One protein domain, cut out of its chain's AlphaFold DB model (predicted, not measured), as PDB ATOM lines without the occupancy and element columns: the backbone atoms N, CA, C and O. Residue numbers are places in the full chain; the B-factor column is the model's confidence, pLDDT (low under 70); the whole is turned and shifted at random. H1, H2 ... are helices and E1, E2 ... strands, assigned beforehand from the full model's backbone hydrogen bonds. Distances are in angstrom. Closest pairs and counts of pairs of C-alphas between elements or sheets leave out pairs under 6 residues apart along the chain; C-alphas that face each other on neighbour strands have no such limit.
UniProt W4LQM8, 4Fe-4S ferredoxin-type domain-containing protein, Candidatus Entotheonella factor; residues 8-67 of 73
ATOM      1  N   TYR A   8      16.461  12.131 -29.148       92.69
ATOM      2  CA  TYR A   8      16.527  13.156 -30.178       92.69
ATOM      3  C   TYR A   8      16.890  12.553 -31.531       92.69
ATOM      4  O   TYR A   8      17.733  11.664 -31.606       92.69
ATOM      5  N   ASP A   9      16.270  13.032 -32.604       92.69
ATOM      6  CA  ASP A   9      16.519  12.551 -33.965       92.69
ATOM      7  C   ASP A   9      17.615  13.380 -34.648       92.69
ATOM      8  O   ASP A   9      17.377  14.496 -35.105       92.69
ATOM      9  N   ALA A  10      18.823  12.816 -34.728       90.75
ATOM     10  CA  ALA A  10      19.979  13.404 -35.405       90.75
ATOM     11  C   ALA A  10      20.046  13.012 -36.901       90.75
ATOM     12  O   ALA A  10      21.117  13.002 -37.514       90.75
ATOM     13  N   GLY A  11      18.914  12.639 -37.505       90.38
ATOM     14  CA  GLY A  11      18.771  12.303 -38.918       90.38
ATOM     15  C   GLY A  11      18.986  10.818 -39.200       90.38
ATOM     16  O   GLY A  11      18.036  10.068 -39.408       90.38
ATOM     17  N   SER A  12      20.240  10.361 -39.255       85.06
ATOM     18  CA  SER A  12      20.538   8.939 -39.521       85.06
ATOM     19  C   SER A  12      20.416   8.054 -38.275       85.06
ATOM     20  O   SER A  12      20.314   6.823 -38.382       85.06
ATOM     21  N   GLN A  13      20.419   8.667 -37.092       84.38
ATOM     22  CA  GLN A  13      20.387   7.993 -35.804       84.38
ATOM     23  C   GLN A  13      19.617   8.793 -34.758       84.38
ATOM     24  O   GLN A  13      19.564  10.018 -34.805       84.38
ATOM     25  N   VAL A  14      19.066   8.071 -33.786       86.88
ATOM     26  CA  VAL A  14      18.542   8.662 -32.556       86.88
ATOM     27  C   VAL A  14      19.697   8.778 -31.567       86.88
ATOM     28  O   VAL A  14      20.502   7.853 -31.466       86.88
ATOM     29  N   VAL A  15      19.786   9.903 -30.867       88.00
ATOM     30  CA  VAL A  15      20.768  10.167 -29.810       88.00
ATOM     31  C   VAL A  15      20.062  10.375 -28.473       88.00
ATOM     32  O   VAL A  15      18.906  10.800 -28.425       88.00
ATOM     33  N   ILE A  16      20.762  10.075 -27.381       87.38
ATOM     34  CA  ILE A  16      20.301  10.291 -26.003       87.38
ATOM     35  C   ILE A  16      20.973  11.542 -25.450       87.38
ATOM     36  O   ILE A  16      22.186  11.664 -25.571       87.38
ATOM     37  N   ASN A  17      20.235  12.434 -24.793       89.81
ATOM     38  CA  ASN A  17      20.852  13.543 -24.068       89.81
ATOM     39  C   ASN A  17      21.428  13.064 -22.714       89.81
ATOM     40  O   ASN A  17      20.644  12.656 -21.852       89.81
ATOM     41  N   PRO A  18      22.760  13.114 -22.497       85.56
ATOM     42  CA  PRO A  18      23.377  12.724 -21.226       85.56
ATOM     43  C   PRO A  18      22.925  13.530 -20.026       85.56
ATOM     44  O   PRO A  18      22.841  12.972 -18.938       85.56
ATOM     45  N   ASP A  19      22.638  14.812 -20.217       87.69
ATOM     46  CA  ASP A  19      22.311  15.709 -19.112       87.69
ATOM     47  C   ASP A  19      20.872  15.498 -18.618       87.69
ATOM     48  O   ASP A  19      20.530  15.857 -17.492       87.69
ATOM     49  N   GLU A  20      20.022  14.891 -19.452       89.75
ATOM     50  CA  GLU A  20      18.635  14.562 -19.118       89.75
ATOM     51  C   GLU A  20      18.452  13.094 -18.718       89.75
ATOM     52  O   GLU A  20      17.500  12.766 -18.013       89.75
ATOM     53  N   CYS A  21      19.331  12.198 -19.172       88.00
ATOM     54  CA  CYS A  21      19.234  10.771 -18.892       88.00
ATOM     55  C   CYS A  21      19.406  10.487 -17.390       88.00
ATOM     56  O   CYS A  21      20.442  10.769 -16.798       88.00
ATOM     57  N   ILE A  22      18.398   9.857 -16.779       88.00
ATOM     58  CA  ILE A  22      18.394   9.517 -15.344       88.00
ATOM     59  C   ILE A  22      18.839   8.080 -15.041       88.00
ATOM     60  O   ILE A  22      18.578   7.581 -13.950       88.00
ATOM     61  N   LEU A  23      19.459   7.395 -16.005       83.75
ATOM     62  CA  LEU A  23      19.969   6.024 -15.847       83.75
ATOM     63  C   LEU A  23      18.900   5.016 -15.393       83.75
ATOM     64  O   LEU A  23      19.089   4.243 -14.462       83.75
ATOM     65  N   CYS A  24      17.730   5.055 -16.035       86.56
ATOM     66  CA  CYS A  24      16.625   4.145 -15.707       86.56
ATOM     67  C   CYS A  24      16.719   2.763 -16.380       86.56
ATOM     68  O   CYS A  24      15.883   1.909 -16.103       86.56
ATOM     69  N   ASP A  25      17.662   2.580 -17.310       81.62
ATOM     70  CA  ASP A  25      17.959   1.354 -18.069       81.62
ATOM     71  C   ASP A  25      16.811   0.705 -18.864       81.62
ATOM     72  O   ASP A  25      17.026  -0.279 -19.564       81.62
ATOM     73  N   ILE A  26      15.604   1.275 -18.872       83.75
ATOM     74  CA  ILE A  26      14.464   0.752 -19.651       83.75
ATOM     75  C   ILE A  26      14.828   0.614 -21.132       83.75
ATOM     76  O   ILE A  26      14.545  -0.394 -21.774       83.75
ATOM     77  N   CYS A  27      15.485   1.636 -21.671       80.75
ATOM     78  CA  CYS A  27      15.861   1.698 -23.071       80.75
ATOM     79  C   CYS A  27      16.851   0.586 -23.468       80.75
ATOM     80  O   CYS A  27      16.805   0.105 -24.599       80.75
ATOM     81  N   VAL A  28      17.698   0.132 -22.540       77.88
ATOM     82  CA  VAL A  28      18.699  -0.918 -22.771       77.88
ATOM     83  C   VAL A  28      18.045  -2.245 -23.156       77.88
ATOM     84  O   VAL A  28      18.561  -2.943 -24.024       77.88
ATOM     85  N   TYR A  29      16.900  -2.573 -22.554       75.31
ATOM     86  CA  TYR A  29      16.178  -3.823 -22.816       75.31
ATOM     87  C   TYR A  29      15.322  -3.783 -24.088       75.31
ATOM     88  O   TYR A  29      15.057  -4.829 -24.674       75.31
ATOM     89  N   GLU A  30      14.900  -2.591 -24.513       77.62
ATOM     90  CA  GLU A  30      14.100  -2.382 -25.730       77.62
ATOM     91  C   GLU A  30      14.973  -2.266 -26.991       77.62
ATOM     92  O   GLU A  30      14.487  -2.391 -28.118       77.62
ATOM     93  N   CYS A  31      16.278  -2.016 -26.833       73.75
ATOM     94  CA  CYS A  31      17.180  -1.890 -27.967       73.75
ATOM     95  C   CYS A  31      17.389  -3.259 -28.648       73.75
ATOM     96  O   CYS A  31      17.820  -4.208 -27.996       73.75
ATOM     97  N   PRO A  32      17.160  -3.384 -29.971       72.75
ATOM     98  CA  PRO A  32      17.331  -4.649 -30.695       72.75
ATOM     99  C   PRO A  32      18.801  -5.076 -30.861       72.75
ATOM    100  O   PRO A  32      19.075  -6.150 -31.396       72.75
ATOM    101  N   VAL A  33      19.742  -4.233 -30.444       73.12
ATOM    102  CA  VAL A  33      21.182  -4.502 -30.401       73.12
ATOM    103  C   VAL A  33      21.678  -4.285 -28.974       73.12
ATOM    104  O   VAL A  33      21.055  -3.554 -28.204       73.12
ATOM    105  N   ASN A  34      22.819  -4.880 -28.620       63.81
ATOM    106  CA  ASN A  34      23.444  -4.591 -27.334       63.81
ATOM    107  C   ASN A  34      23.689  -3.076 -27.216       63.81
ATOM    108  O   ASN A  34      24.232  -2.449 -28.123       63.81
ATOM    109  N   TRP A  35      23.283  -2.476 -26.099       64.50
ATOM    110  CA  TRP A  35      23.303  -1.022 -25.894       64.50
ATOM    111  C   TRP A  35      24.693  -0.376 -26.062       64.50
ATOM    112  O   TRP A  35      24.782   0.772 -26.483       64.50
ATOM    113  N   TRP A  36      25.769  -1.127 -25.806       59.06
ATOM    114  CA  TRP A  36      27.166  -0.716 -26.006       59.06
ATOM    115  C   TRP A  36      27.690  -0.960 -27.436       59.06
ATOM    116  O   TRP A  36      28.699  -0.380 -27.832       59.06
ATOM    117  N   GLU A  37      27.009  -1.795 -28.227       58.53
ATOM    118  CA  GLU A  37      27.253  -1.957 -29.673       58.53
ATOM    119  C   GLU A  37      26.499  -0.899 -30.490       58.53
ATOM    120  O   GLU A  37      26.861  -0.589 -31.624       58.53
ATOM    121  N   SER A  38      25.445  -0.337 -29.900       55.38
ATOM    122  CA  SER A  38      24.615   0.706 -30.475       55.38
ATOM    123  C   SER A  38      25.311   2.064 -30.408       55.38
ATOM    124  O   SER A  38      25.275   2.745 -29.381       55.38
ATOM    125  N   ASP A  39      25.816   2.547 -31.544       51.09
ATOM    126  CA  ASP A  39      26.217   3.957 -31.711       51.09
ATOM    127  C   ASP A  39      25.055   4.941 -31.406       51.09
ATOM    128  O   ASP A  39      25.258   6.149 -31.306       51.09
ATOM    129  N   ARG A  40      23.823   4.425 -31.236       51.91
ATOM    130  CA  ARG A  40      22.598   5.171 -30.910       51.91
ATOM    131  C   ARG A  40      22.354   5.344 -29.401       51.91
ATOM    132  O   ARG A  40      21.493   6.132 -29.026       51.91
ATOM    133  N   MET A  41      23.045   4.610 -28.518       57.09
ATOM    134  CA  MET A  41      22.672   4.523 -27.089       57.09
ATOM    135  C   MET A  41      23.847   4.499 -26.115       57.09
ATOM    136  O   MET A  41      23.748   3.956 -25.017       57.09
ATOM    137  N   ALA A  42      24.945   5.157 -26.473       54.94
ATOM    138  CA  ALA A  42      26.163   5.206 -25.671       54.94
ATOM    139  C   ALA A  42      26.035   5.913 -24.300       54.94
ATOM    140  O   ALA A  42      27.042   6.241 -23.687       54.94
ATOM    141  N   ILE A  43      24.838   6.217 -23.793       60.41
ATOM    142  CA  ILE A  43      24.701   7.049 -22.595       60.41
ATOM    143  C   ILE A  43      23.683   6.475 -21.622       60.41
ATOM    144  O   ILE A  43      22.522   6.876 -21.551       60.41
ATOM    145  N   GLY A  44      24.210   5.555 -20.829       50.28
ATOM    146  CA  GLY A  44      23.797   5.340 -19.448       50.28
ATOM    147  C   GLY A  44      25.014   5.194 -18.530       50.28
ATOM    148  O   GLY A  44      25.003   5.565 -17.364       50.28
ATOM    149  N   LEU A  45      26.130   4.697 -19.056       58.09
ATOM    150  CA  LEU A  45      27.285   4.352 -18.245       58.09
ATOM    151  C   LEU A  45      28.530   4.739 -19.038       58.09
ATOM    152  O   LEU A  45      29.212   3.897 -19.607       58.09
ATOM    153  N   ALA A  46      28.824   6.041 -19.101       61.34
ATOM    154  CA  ALA A  46      30.028   6.571 -19.753       61.34
ATOM    155  C   ALA A  46      31.313   5.818 -19.342       61.34
ATOM    156  O   ALA A  46      32.245   5.689 -20.130       61.34
ATOM    157  N   HIS A  47      31.336   5.300 -18.111       63.62
ATOM    158  CA  HIS A  47      32.432   4.522 -17.538       63.62
ATOM    159  C   HIS A  47      32.444   3.035 -17.938       63.62
ATOM    160  O   HIS A  47      33.453   2.368 -17.730       63.62
ATOM    161  N   GLU A  48      31.354   2.516 -18.497       71.25
ATOM    162  CA  GLU A  48      31.233   1.138 -18.995       71.25
ATOM    163  C   GLU A  48      31.401   1.045 -20.513       71.25
ATOM    164  O   GLU A  48      31.500  -0.053 -21.062       71.25
ATOM    165  N   LEU A  49      31.472   2.187 -21.204       75.44
ATOM    166  CA  LEU A  49      31.789   2.191 -22.621       75.44
ATOM    167  C   LEU A  49      33.221   1.694 -22.862       75.44
ATOM    168  O   LEU A  49      34.160   2.133 -22.185       75.44
ATOM    169  N   PRO A  50      33.425   0.858 -23.895       80.88
ATOM    170  CA  PRO A  50      34.747   0.598 -24.443       80.88
ATOM    171  C   PRO A  50      35.498   1.900 -24.767       80.88
ATOM    172  O   PRO A  50      34.899   2.917 -25.128       80.88
ATOM    173  N   ALA A  51      36.829   1.878 -24.653       82.69
ATOM    174  CA  ALA A  51      37.660   3.072 -24.833       82.69
ATOM    175  C   ALA A  51      37.479   3.739 -26.212       82.69
ATOM    176  O   ALA A  51      37.531   4.962 -26.321       82.69
ATOM    177  N   ASP A  52      37.222   2.950 -27.253       83.75
ATOM    178  CA  ASP A  52      36.961   3.404 -28.623       83.75
ATOM    179  C   ASP A  52      35.562   4.013 -28.819       83.75
ATOM    180  O   ASP A  52      35.303   4.637 -29.846       83.75
ATOM    181  N   LYS A  53      34.672   3.872 -27.833       78.69
ATOM    182  CA  LYS A  53      33.291   4.370 -27.857       78.69
ATOM    183  C   LYS A  53      33.078   5.622 -26.999       78.69
ATOM    184  O   LYS A  53      32.000   6.207 -27.050       78.69
ATOM    185  N   GLN A  54      34.085   6.083 -26.249       81.81
ATOM    186  CA  GLN A  54      33.936   7.240 -25.350       81.81
ATOM    187  C   GLN A  54      33.587   8.555 -26.066       81.81
ATOM    188  O   GLN A  54      32.890   9.396 -25.501       81.81
ATOM    189  N   SER A  55      34.004   8.730 -27.324       84.56
ATOM    190  CA  SER A  55      33.680   9.926 -28.117       84.56
ATOM    191  C   SER A  55      32.179  10.092 -28.385       84.56
ATOM    192  O   SER A  55      31.719  11.207 -28.646       84.56
ATOM    193  N   PHE A  56      31.384   9.023 -28.269       84.00
ATOM    194  CA  PHE A  56      29.937   9.108 -28.445       84.00
ATOM    195  C   PHE A  56      29.231   9.891 -27.341       84.00
ATOM    196  O   PHE A  56      28.140  10.405 -27.581       84.00
ATOM    197  N   ILE A  57      29.855  10.044 -26.169       83.00
ATOM    198  CA  ILE A  57      29.302  10.857 -25.082       83.00
ATOM    199  C   ILE A  57      29.189  12.316 -25.534       83.00
ATOM    200  O   ILE A  57      28.111  12.907 -25.490       83.00
ATOM    201  N   GLU A  58      30.294  12.876 -26.029       87.12
ATOM    202  CA  GLU A  58      30.352  14.260 -26.508       87.12
ATOM    203  C   GLU A  58      29.497  14.461 -27.765       87.12
ATOM    204  O   GLU A  58      28.793  15.465 -27.887       87.12
ATOM    205  N   PHE A  59      29.502  13.485 -28.680       88.56
ATOM    206  CA  PHE A  59      28.663  13.532 -29.876       88.56
ATOM    207  C   PHE A  59      27.174  13.628 -29.518       88.56
ATOM    208  O   PHE A  59      26.478  14.511 -30.012       88.56
ATOM    209  N   ASN A  60      26.685  12.762 -28.635       88.38
ATOM    210  CA  ASN A  60      25.284  12.747 -28.225       88.38
ATOM    211  C   ASN A  60      24.903  14.000 -27.421       88.38
ATOM    212  O   ASN A  60      23.829  14.562 -27.647       88.38
ATOM    213  N   ALA A  61      25.792  14.477 -26.537       89.56
ATOM    214  CA  ALA A  61      25.622  15.756 -25.847       89.56
ATOM    215  C   ALA A  61      25.459  16.903 -26.852       89.56
ATOM    216  O   ALA A  61      24.544  17.706 -26.739       89.56
ATOM    217  N   THR A  62      26.294  16.936 -27.890       93.00
ATOM    218  CA  THR A  62      26.243  17.979 -28.918       93.00
ATOM    219  C   THR A  62      24.987  17.865 -29.783       93.00
ATOM    220  O   THR A  62      24.270  18.845 -29.970       93.00
ATOM    221  N   GLN A  63      24.692  16.674 -30.308       94.06
ATOM    222  CA  GLN A  63      23.587  16.479 -31.246       94.06
ATOM    223  C   GLN A  63      22.221  16.670 -30.597       94.06
ATOM    224  O   GLN A  63      21.330  17.230 -31.234       94.06
ATOM    225  N   SER A  64      22.039  16.248 -29.344       92.88
ATOM    226  CA  SER A  64      20.763  16.419 -28.639       92.88
ATOM    227  C   SER A  64      20.380  17.889 -28.430       92.88
ATOM    228  O   SER A  64      19.198  18.212 -28.415       92.88
ATOM    229  N   GLN A  65      21.350  18.805 -28.371       94.62
ATOM    230  CA  GLN A  65      21.083  20.243 -28.238       94.62
ATOM    231  C   GLN A  65      20.553  20.881 -29.532       94.62
ATOM    232  O   GLN A  65      19.867  21.901 -29.483       94.62
ATOM    233  N   SER A  66      20.865  20.300 -30.695       95.00
ATOM    234  CA  SER A  66      20.475  20.834 -32.009       95.00
ATOM    235  C   SER A  66      19.458  19.979 -32.767       95.00
ATOM    236  O   SER A  66      19.070  20.343 -33.877       95.00
ATOM    237  N   SER A  67      19.040  18.849 -32.201       95.12
ATOM    238  CA  SER A  67      18.135  17.894 -32.848       95.12
ATOM    239  C   SER A  67      16.714  17.995 -32.283       95.12
ATOM    240  O   SER A  67      16.528  18.401 -31.135       95.12
TER     241      SER A  67
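AT A GLANCE: This is residues 8 to 67 of the 73 residues of the protein "4Fe-4S ferredoxin-type domain-containing protein" of Candidatus Entotheonella factor (UniProt W4LQM8). This is a small knot of loops with little regular structure: H2, the longest helix, packs along one side with the short strand E1 on it, while the one-turn helix H1 sits away from both. The long unnamed stretch 31 to 54 winds between H1 and H2. The printed part has 60 residues in the order E1, H1, H2, only 20 of them in named elements, mostly helix; it is compact, with a radius of gyration of the C-alphas of 10.5 A and spans of 25 by 24 by 22 A.

IN THESE COORDINATES: Find C-alpha 55 at (33.680, 9.926, -28.117); from there H2, residues 55 to 66, runs 17.6 A to C-alpha 66 at (20.475, 20.834, -32.009). E1 is residues 14 to 16, 7.0 A long. H1, residues 26 to 30, spans 6.8 A from C-alpha 26 at (14.464, 0.752, -19.651).

HOW THE PARTS SIT: Look at Val 15 and Asn 60, whose C-alphas, the closest of E1 and H2, are 5.4 A apart. E1 pairs with no named strand; residues 8 to 9 pair antiparallel with its residues 14 to 15. H1 is apart from E1 and from H2. O i to N i+4 pairs are within hydrogen-bond range in 6 of 8 in H2 and 0 of 1 in H1, where 2 of 2 O i to N i+3 pairs are.

THE WHOLE: The C-alphas of Tyr 29 and Ser 66 are farthest apart, 26.7 A. The printed part has no cut; the link H1 to H2 is long. Residues 34 to 47 are under 70 in pLDDT.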